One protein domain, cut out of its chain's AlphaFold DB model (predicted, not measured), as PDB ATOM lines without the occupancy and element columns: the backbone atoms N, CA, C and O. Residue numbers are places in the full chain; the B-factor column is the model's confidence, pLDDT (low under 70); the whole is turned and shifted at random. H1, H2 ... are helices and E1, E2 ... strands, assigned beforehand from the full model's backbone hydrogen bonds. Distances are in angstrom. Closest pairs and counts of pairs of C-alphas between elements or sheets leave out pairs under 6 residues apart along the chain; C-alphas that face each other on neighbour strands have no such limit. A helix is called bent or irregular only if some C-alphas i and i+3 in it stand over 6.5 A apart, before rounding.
ATOM      1  N   LYS A 110     161.299 194.424 164.691       92.31
ATOM      2  CA  LYS A 110     161.858 195.574 163.942       92.31
ATOM      3  C   LYS A 110     163.327 195.894 164.241       92.31
ATOM      4  O   LYS A 110     163.962 196.602 163.462       92.31
ATOM      5  N   ASN A 111     163.886 195.351 165.321       92.00
ATOM      6  CA  ASN A 111     165.315 195.463 165.631       92.00
ATOM      7  C   ASN A 111     166.166 194.337 165.016       92.00
ATOM      8  O   ASN A 111     167.361 194.247 165.306       92.00
ATOM      9  N   LYS A 112     165.588 193.504 164.135       89.12
ATOM     10  CA  LYS A 112     166.268 192.374 163.481       89.12
ATOM     11  C   LYS A 112     166.919 191.455 164.532       89.12
ATOM     12  O   LYS A 112     166.283 191.100 165.516       89.12
ATOM     13  N   CYS A 113     168.191 191.090 164.355       86.25
ATOM     14  CA  CYS A 113     168.932 190.214 165.268       86.25
ATOM     15  C   CYS A 113     169.470 190.924 166.526       86.25
ATOM     16  O   CYS A 113     170.098 190.277 167.368       86.25
ATOM     17  N   LEU A 114     169.273 192.241 166.662       90.69
ATOM     18  CA  LEU A 114     169.823 193.011 167.773       90.69
ATOM     19  C   LEU A 114     168.981 192.818 169.039       90.69
ATOM     20  O   LEU A 114     167.833 193.263 169.120       90.69
ATOM     21  N   LYS A 115     169.576 192.176 170.048       90.31
ATOM     22  CA  LYS A 115     168.945 191.895 171.344       90.31
ATOM     23  C   LYS A 115     169.336 192.948 172.390       90.31
ATOM     24  O   LYS A 115     170.468 193.434 172.340       90.31
ATOM     25  N   PRO A 116     168.480 193.237 173.391       92.00
ATOM     26  CA  PRO A 116     168.824 194.116 174.514       92.00
ATOM     27  C   PRO A 116     170.128 193.737 175.237       92.00
ATOM     28  O   PRO A 116     170.845 194.614 175.702       92.00
ATOM     29  N   THR A 117     170.475 192.444 175.269       90.56
ATOM     30  CA  THR A 117     171.727 191.924 175.857       90.56
ATOM     31  C   THR A 117     172.990 192.303 175.098       90.56
ATOM     32  O   THR A 117     174.090 192.145 175.614       90.56
ATOM     33  N   CYS A 118     172.850 192.738 173.847       90.25
ATOM     34  CA  CYS A 118     173.962 193.083 172.966       90.25
ATOM     35  C   CYS A 118     174.141 194.599 172.842       90.25
ATOM     36  O   CYS A 118     174.895 195.054 171.985       90.25
ATOM     37  N   VAL A 119     173.425 195.390 173.648       91.00
ATOM     38  CA  VAL A 119     173.453 196.853 173.589       91.00
ATOM     39  C   VAL A 119     173.678 197.411 174.983       91.00
ATOM     40  O   VAL A 119     172.952 197.073 175.914       91.00
ATOM     41  N   ASN A 120     174.666 198.297 175.126       90.81
ATOM     42  CA  ASN A 120     174.914 198.996 176.381       90.81
ATOM     43  C   ASN A 120     173.668 199.806 176.788       90.81
ATOM     44  O   ASN A 120     173.064 200.493 175.959       90.81
ATOM     45  N   ALA A 121     173.310 199.766 178.071       89.19
ATOM     46  CA  ALA A 121     172.111 200.415 178.598       89.19
ATOM     47  C   ALA A 121     172.071 201.947 178.414       89.19
ATOM     48  O   ALA A 121     171.007 202.552 178.528       89.19
ATOM     49  N   ASN A 122     173.201 202.590 178.116       86.62
ATOM     50  CA  ASN A 122     173.306 204.023 177.830       86.62
ATOM     51  C   ASN A 122     173.761 204.326 176.393       86.62
ATOM     52  O   ASN A 122     174.232 205.426 176.113       86.62
ATOM     53  N   SER A 123     173.593 203.377 175.469       89.25
ATOM     54  CA  SER A 123     173.962 203.549 174.062       89.25
ATOM     55  C   SER A 123     173.136 204.632 173.353       89.25
ATOM     56  O   SER A 123     171.917 204.727 173.513       89.25
ATOM     57  N   THR A 124     173.784 205.413 172.489       91.44
ATOM     58  CA  THR A 124     173.127 206.366 171.579       91.44
ATOM     59  C   THR A 124     172.462 205.681 170.378       91.44
ATOM     60  O   THR A 124     171.838 206.352 169.557       91.44
ATOM     61  N   LEU A 125     172.540 204.349 170.277       92.12
ATOM     62  CA  LEU A 125     171.928 203.577 169.202       92.12
ATOM     63  C   LEU A 125     170.403 203.748 169.190       92.12
ATOM     64  O   LEU A 125     169.727 203.487 170.189       92.12
ATOM     65  N   LYS A 126     169.863 204.180 168.045       93.81
ATOM     66  CA  LYS A 126     168.427 204.354 167.805       93.81
ATOM     67  C   LYS A 126     167.799 203.018 167.412       93.81
ATOM     68  O   LYS A 126     168.178 202.431 166.406       93.81
ATOM     69  N   VAL A 127     166.831 202.567 168.202       94.81
ATOM     70  CA  VAL A 127     166.158 201.269 168.044       94.81
ATOM     71  C   VAL A 127     164.644 201.442 168.097       94.81
ATOM     72  O   VAL A 127     164.148 202.477 168.555       94.81
ATOM     73  N   TRP A 128     163.916 200.440 167.613       95.69
ATOM     74  CA  TRP A 128     162.462 200.358 167.698       95.69
ATOM     75  C   TRP A 128     162.008 199.877 169.075       95.69
ATOM     76  O   TRP A 128     162.537 198.910 169.628       95.69
ATOM     77  N   TRP A 129     160.984 200.535 169.597       94.75
ATOM     78  CA  TRP A 129     160.310 200.209 170.846       94.75
ATOM     79  C   TRP A 129     158.853 199.874 170.565       94.75
ATOM     80  O   TRP A 129     158.271 200.440 169.641       94.75
ATOM     81  N   LEU A 130     158.295 198.980 171.373       94.44
ATOM     82  CA  LEU A 130     156.889 198.599 171.370       94.44
ATOM     83  C   LEU A 130     156.338 198.768 172.790       94.44
ATOM     84  O   LEU A 130     156.898 198.226 173.745       94.44
ATOM     85  N   LEU A 131     155.260 199.532 172.929       93.88
ATOM     86  CA  LEU A 131     154.507 199.676 174.171       93.88
ATOM     87  C   LEU A 131     153.061 199.275 173.914       93.88
ATOM     88  O   LEU A 131     152.337 200.002 173.242       93.88
ATOM     89  N   GLN A 132     152.661 198.159 174.506       91.88
ATOM     90  CA  GLN A 132     151.265 197.745 174.559       91.88
ATOM     91  C   GLN A 132     150.566 198.558 175.650       91.88
ATOM     92  O   GLN A 132     151.076 198.650 176.773       91.88
ATOM     93  N   TYR A 133     149.457 199.204 175.309       91.75
ATOM     94  CA  TYR A 133     148.775 200.150 176.181       91.75
ATOM     95  C   TYR A 133     147.260 199.949 176.137       91.75
ATOM     96  O   TYR A 133     146.605 200.280 175.148       91.75
ATOM     97  N   ASP A 134     146.718 199.433 177.237       92.75
ATOM     98  CA  ASP A 134     145.284 199.293 177.472       92.75
ATOM     99  C   ASP A 134     144.721 200.557 178.119       92.75
ATOM    100  O   ASP A 134     145.202 201.009 179.164       92.75
ATOM    101  N   ILE A 135     143.685 201.132 177.509       90.12
ATOM    102  CA  ILE A 135     142.992 202.294 178.061       90.12
ATOM    103  C   ILE A 135     141.923 201.818 179.052       90.12
ATOM    104  O   ILE A 135     141.043 201.043 178.669       90.12
ATOM    105  N   PRO A 136     141.939 202.296 180.310       91.12
ATOM    106  CA  PRO A 136     140.974 201.859 181.310       91.12
ATOM    107  C   PRO A 136     139.557 202.352 180.975       91.12
ATOM    108  O   PRO A 136     139.360 203.315 180.228       91.12
ATOM    109  N   MET A 137     138.540 201.684 181.526       90.75
ATOM    110  CA  MET A 137     137.134 202.010 181.245       90.75
ATOM    111  C   MET A 137     136.696 203.382 181.780       90.75
ATOM    112  O   MET A 137     135.700 203.928 181.320       90.75
ATOM    113  N   ASP A 138     137.446 203.974 182.706       90.06
ATOM    114  CA  ASP A 138     137.200 205.293 183.296       90.06
ATOM    115  C   ASP A 138     137.961 206.434 182.592       90.06
ATOM    116  O   ASP A 138     137.970 207.573 183.064       90.06
ATOM    117  N   TYR A 139     138.583 206.173 181.438       89.75
ATOM    118  CA  TYR A 139     139.373 207.177 180.731       89.75
ATOM    119  C   TYR A 139     138.545 208.408 180.319       89.75
ATOM    120  O   TYR A 139     137.388 208.314 179.905       89.75
ATOM    121  N   HIS A 140     139.157 209.591 180.415       84.31
ATOM    122  CA  HIS A 140     138.490 210.886 180.233       84.31
ATOM    123  C   HIS A 140     137.931 211.133 178.821       84.31
ATOM    124  O   HIS A 140     137.001 211.920 178.667       84.31
ATOM    125  N   ILE A 141     138.465 210.461 177.797       87.00
ATOM    126  CA  ILE A 141     137.943 210.521 176.427       87.00
ATOM    127  C   ILE A 141     137.081 209.284 176.194       87.00
ATOM    128  O   ILE A 141     137.594 208.173 176.065       87.00
ATOM    129  N   GLU A 142     135.768 209.488 176.134       87.69
ATOM    130  CA  GLU A 142     134.776 208.412 176.091       87.69
ATOM    131  C   GLU A 142     134.981 207.441 174.923       87.69
ATOM    132  O   GLU A 142     134.978 206.230 175.125       87.69
ATOM    133  N   CYS A 143     135.269 207.953 173.725       87.50
ATOM    134  CA  CYS A 143     135.469 207.128 172.532       87.50
ATOM    135  C   CYS A 143     136.750 206.267 172.563       87.50
ATOM    136  O   CYS A 143     136.976 205.476 171.640       87.50
ATOM    137  N   LEU A 144     137.597 206.421 173.588       89.81
ATOM    138  CA  LEU A 144     138.845 205.677 173.775       89.81
ATOM    139  C   LEU A 144     138.782 204.624 174.888       89.81
ATOM    140  O   LEU A 144     139.679 203.787 174.963       89.81
ATOM    141  N   ARG A 145     137.749 204.641 175.736       93.12
ATOM    142  CA  ARG A 145     137.599 203.714 176.870       93.12
ATOM    143  C   ARG A 145     137.633 202.256 176.403       93.12
ATOM    144  O   ARG A 145     136.947 201.895 175.448       93.12
ATOM    145  N   GLY A 146     138.446 201.430 177.063       89.94
ATOM    146  CA  GLY A 146     138.560 199.996 176.776       89.94
ATOM    147  C   GLY A 146     139.308 199.631 175.486       89.94
ATOM    148  O   GLY A 146     139.330 198.457 175.125       89.94
ATOM    149  N   LYS A 147     139.911 200.592 174.772       92.94
ATOM    150  CA  LYS A 147     140.701 200.311 173.561       92.94
ATOM    151  C   LYS A 147     142.143 199.919 173.891       92.94
ATOM    152  O   LYS A 147     142.736 200.439 174.834       92.94
ATOM    153  N   HIS A 148     142.712 199.059 173.048       92.62
ATOM    154  CA  HIS A 148     144.112 198.641 173.097       92.62
ATOM    155  C   HIS A 148     144.936 199.333 172.006       92.62
ATOM    156  O   HIS A 148     144.481 199.443 170.864       92.62
ATOM    157  N   PHE A 149     146.154 199.762 172.341       93.19
ATOM    158  CA  PHE A 149     147.094 200.375 171.403       93.19
ATOM    159  C   PHE A 149     148.492 199.768 171.524       93.19
ATOM    160  O   PHE A 149     149.103 199.792 172.590       93.19
ATOM    161  N   ASP A 150     149.038 199.326 170.394       92.81
ATOM    162  CA  ASP A 150     150.427 198.892 170.256       92.81
ATOM    163  C   ASP A 150     151.281 200.049 169.721       92.81
ATOM    164  O   ASP A 150     151.523 200.192 168.519       92.81
ATOM    165  N   PHE A 151     151.732 200.925 170.617       94.19
ATOM    166  CA  PHE A 151     152.542 202.073 170.228       94.19
ATOM    167  C   PHE A 151     153.946 201.643 169.822       94.19
ATOM    168  O   PHE A 151     154.732 201.162 170.642       94.19
ATOM    169  N   GLU A 152     154.304 201.926 168.576       94.06
ATOM    170  CA  GLU A 152     155.634 201.665 168.038       94.06
ATOM    171  C   GLU A 152     156.362 202.950 167.641       94.06
ATOM    172  O   GLU A 152     155.816 203.840 166.989       94.06
ATOM    173  N   TRP A 153     157.627 203.077 168.048       94.50
ATOM    174  CA  TRP A 153     158.440 204.248 167.712       94.50
ATOM    175  C   TRP A 153     159.932 203.960 167.773       94.50
ATOM    176  O   TRP A 153     160.381 202.993 168.387       94.50
ATOM    177  N   GLN A 154     160.727 204.854 167.186       93.69
ATOM    178  CA  GLN A 154     162.177 204.807 167.302       93.69
ATOM    179  C   GLN A 154     162.705 205.817 168.323       93.69
ATOM    180  O   GLN A 154     162.396 207.007 168.257       93.69
ATOM    181  N   ALA A 155     163.586 205.371 169.215       93.00
ATOM    182  CA  ALA A 155     164.326 206.236 170.132       93.00
ATOM    183  C   ALA A 155     165.682 205.615 170.480       93.00
ATOM    184  O   ALA A 155     165.854 204.398 170.417       93.00
ATOM    185  N   THR A 156     166.651 206.446 170.865       94.81
ATOM    186  CA  THR A 156     167.946 205.952 171.353       94.81
ATOM    187  C   THR A 156     167.786 205.252 172.700       94.81
ATOM    188  O   THR A 156     167.008 205.734 173.532       94.81
ATOM    189  N   VAL A 157     168.566 204.202 172.958       92.25
ATOM    190  CA  VAL A 157     168.558 203.491 174.250       92.25
ATOM    191  C   VAL A 157     168.841 204.434 175.422       92.25
ATOM    192  O   VAL A 157     168.100 204.424 176.403       92.25
ATOM    193  N   GLN A 158     169.805 205.344 175.275       92.12
ATOM    194  CA  GLN A 158     170.126 206.380 176.259       92.12
ATOM    195  C   GLN A 158     168.909 207.248 176.623       92.12
ATOM    196  O   GLN A 158     168.593 207.409 177.801       92.12
ATOM    197  N   ASN A 159     168.189 207.779 175.626       92.19
ATOM    198  CA  ASN A 159     166.999 208.600 175.877       92.19
ATOM    199  C   ASN A 159     165.931 207.842 176.679       92.19
ATOM    200  O   ASN A 159     165.301 208.436 177.549       92.19
ATOM    201  N   ARG A 160     165.728 206.548 176.411       92.44
ATOM    202  CA  ARG A 160     164.737 205.732 177.129       92.44
ATOM    203  C   ARG A 160     165.203 205.325 178.526       92.44
ATOM    204  O   ARG A 160     164.382 205.292 179.435       92.44
ATOM    205  N   ASN A 161     166.491 205.024 178.699       89.88
ATOM    206  CA  ASN A 161     167.029 204.500 179.951       89.88
ATOM    207  C   ASN A 161     167.487 205.602 180.919       89.88
ATOM    208  O   ASN A 161     166.901 205.755 181.989       89.88
ATOM    209  N   SER A 162     168.494 206.405 180.551       84.00
ATOM    210  CA  SER A 162     169.046 207.439 181.443       84.00
ATOM    211  C   SER A 162     168.247 208.736 181.422       84.00
ATOM    212  O   SER A 162     168.011 209.309 182.482       84.00
ATOM    213  N   ARG A 163     167.761 209.183 180.254       85.44
ATOM    214  CA  ARG A 163     166.899 210.385 180.179       85.44
ATOM    215  C   ARG A 163     165.423 210.104 180.463       85.44
ATOM    216  O   ARG A 163     164.639 211.047 180.507       85.44
TER     217      ARG A 163
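This is residues 110 to 163 of the 969 residues of an uncharacterized protein of Ruminococcus sp. AM36-17 (UniProt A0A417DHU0). A long, narrow two-stranded hairpin, E1 and E2, makes the long axis of this domain, with a loop of 13 residues, 135 to 147, closing it at one end. At the other end are the short helix H1, which follows E2 directly, and the stretch of residues 110 to 125 that leads into E1. The printed part has 54 residues with two named strands and one named helix, in the order E1, E2, H1; the sheet's order is E1 - E2, antiparallel. The class is mixed, helices and strands, with under half of the residues in named elements. The whole is only just loose, close to extended, with a radius of gyration of the C-alphas of 15.0 A, and elongated, with spans of 41 by 24 by 15 A.

E1 is residues 126 to 134, 25.6 A from first to last C-alpha, beginning at C-alpha 126 at (168.427, 204.354, 167.805) and ending at C-alpha 134 at (145.284, 199.293, 177.472). E2 is residues 148 to 156, 25.0 A long, and its C-alpha 148 is at (144.112, 198.641, 173.097). H1 is residues 157 to 161, 6.0 A long, ending at C-alpha 161 at (167.029, 204.500, 179.951).

E1 and E2 form a hairpin of antiparallel neighbour strands, with 159 degrees between their N-to-C directions. C-alphas that face each other include those of Lys 126 and Thr 156, 3.9 A apart, and those of Asp 134 and His 148, 4.6 A apart. Across the pair, N 129 and O 153 are within hydrogen-bond range at 2.8 A, and so are N 149 and O 133 at 2.9 A. A tight link with no residues between joins E2 to H1. E1 and H1 have 2 pairs of C-alphas within 8 A, the closest being those of Lys 126 and Val 157, 6.5 A apart; their centres are 12.7 A apart. H1 is not bent, and in it every O i to N i+4 pair is within hydrogen-bond range.

The two C-alphas farthest apart are those of Cys 118 and Glu 142, at 42.2 A. The first and last printed C-alphas, of Lys 110 and Arg 163, are 22.5 A apart. The printed part has no cut. The link from E1 to E2 is long, with 13 residues; their C-alphas lie 15 to 24 A from the mean of the C-alphas. The C-alphas of residues 110 to 125, which hold no named element, lie 12 to 18 A from that mean. The mean pLDDT of the printed part is 91.2, and no printed residue is under 70.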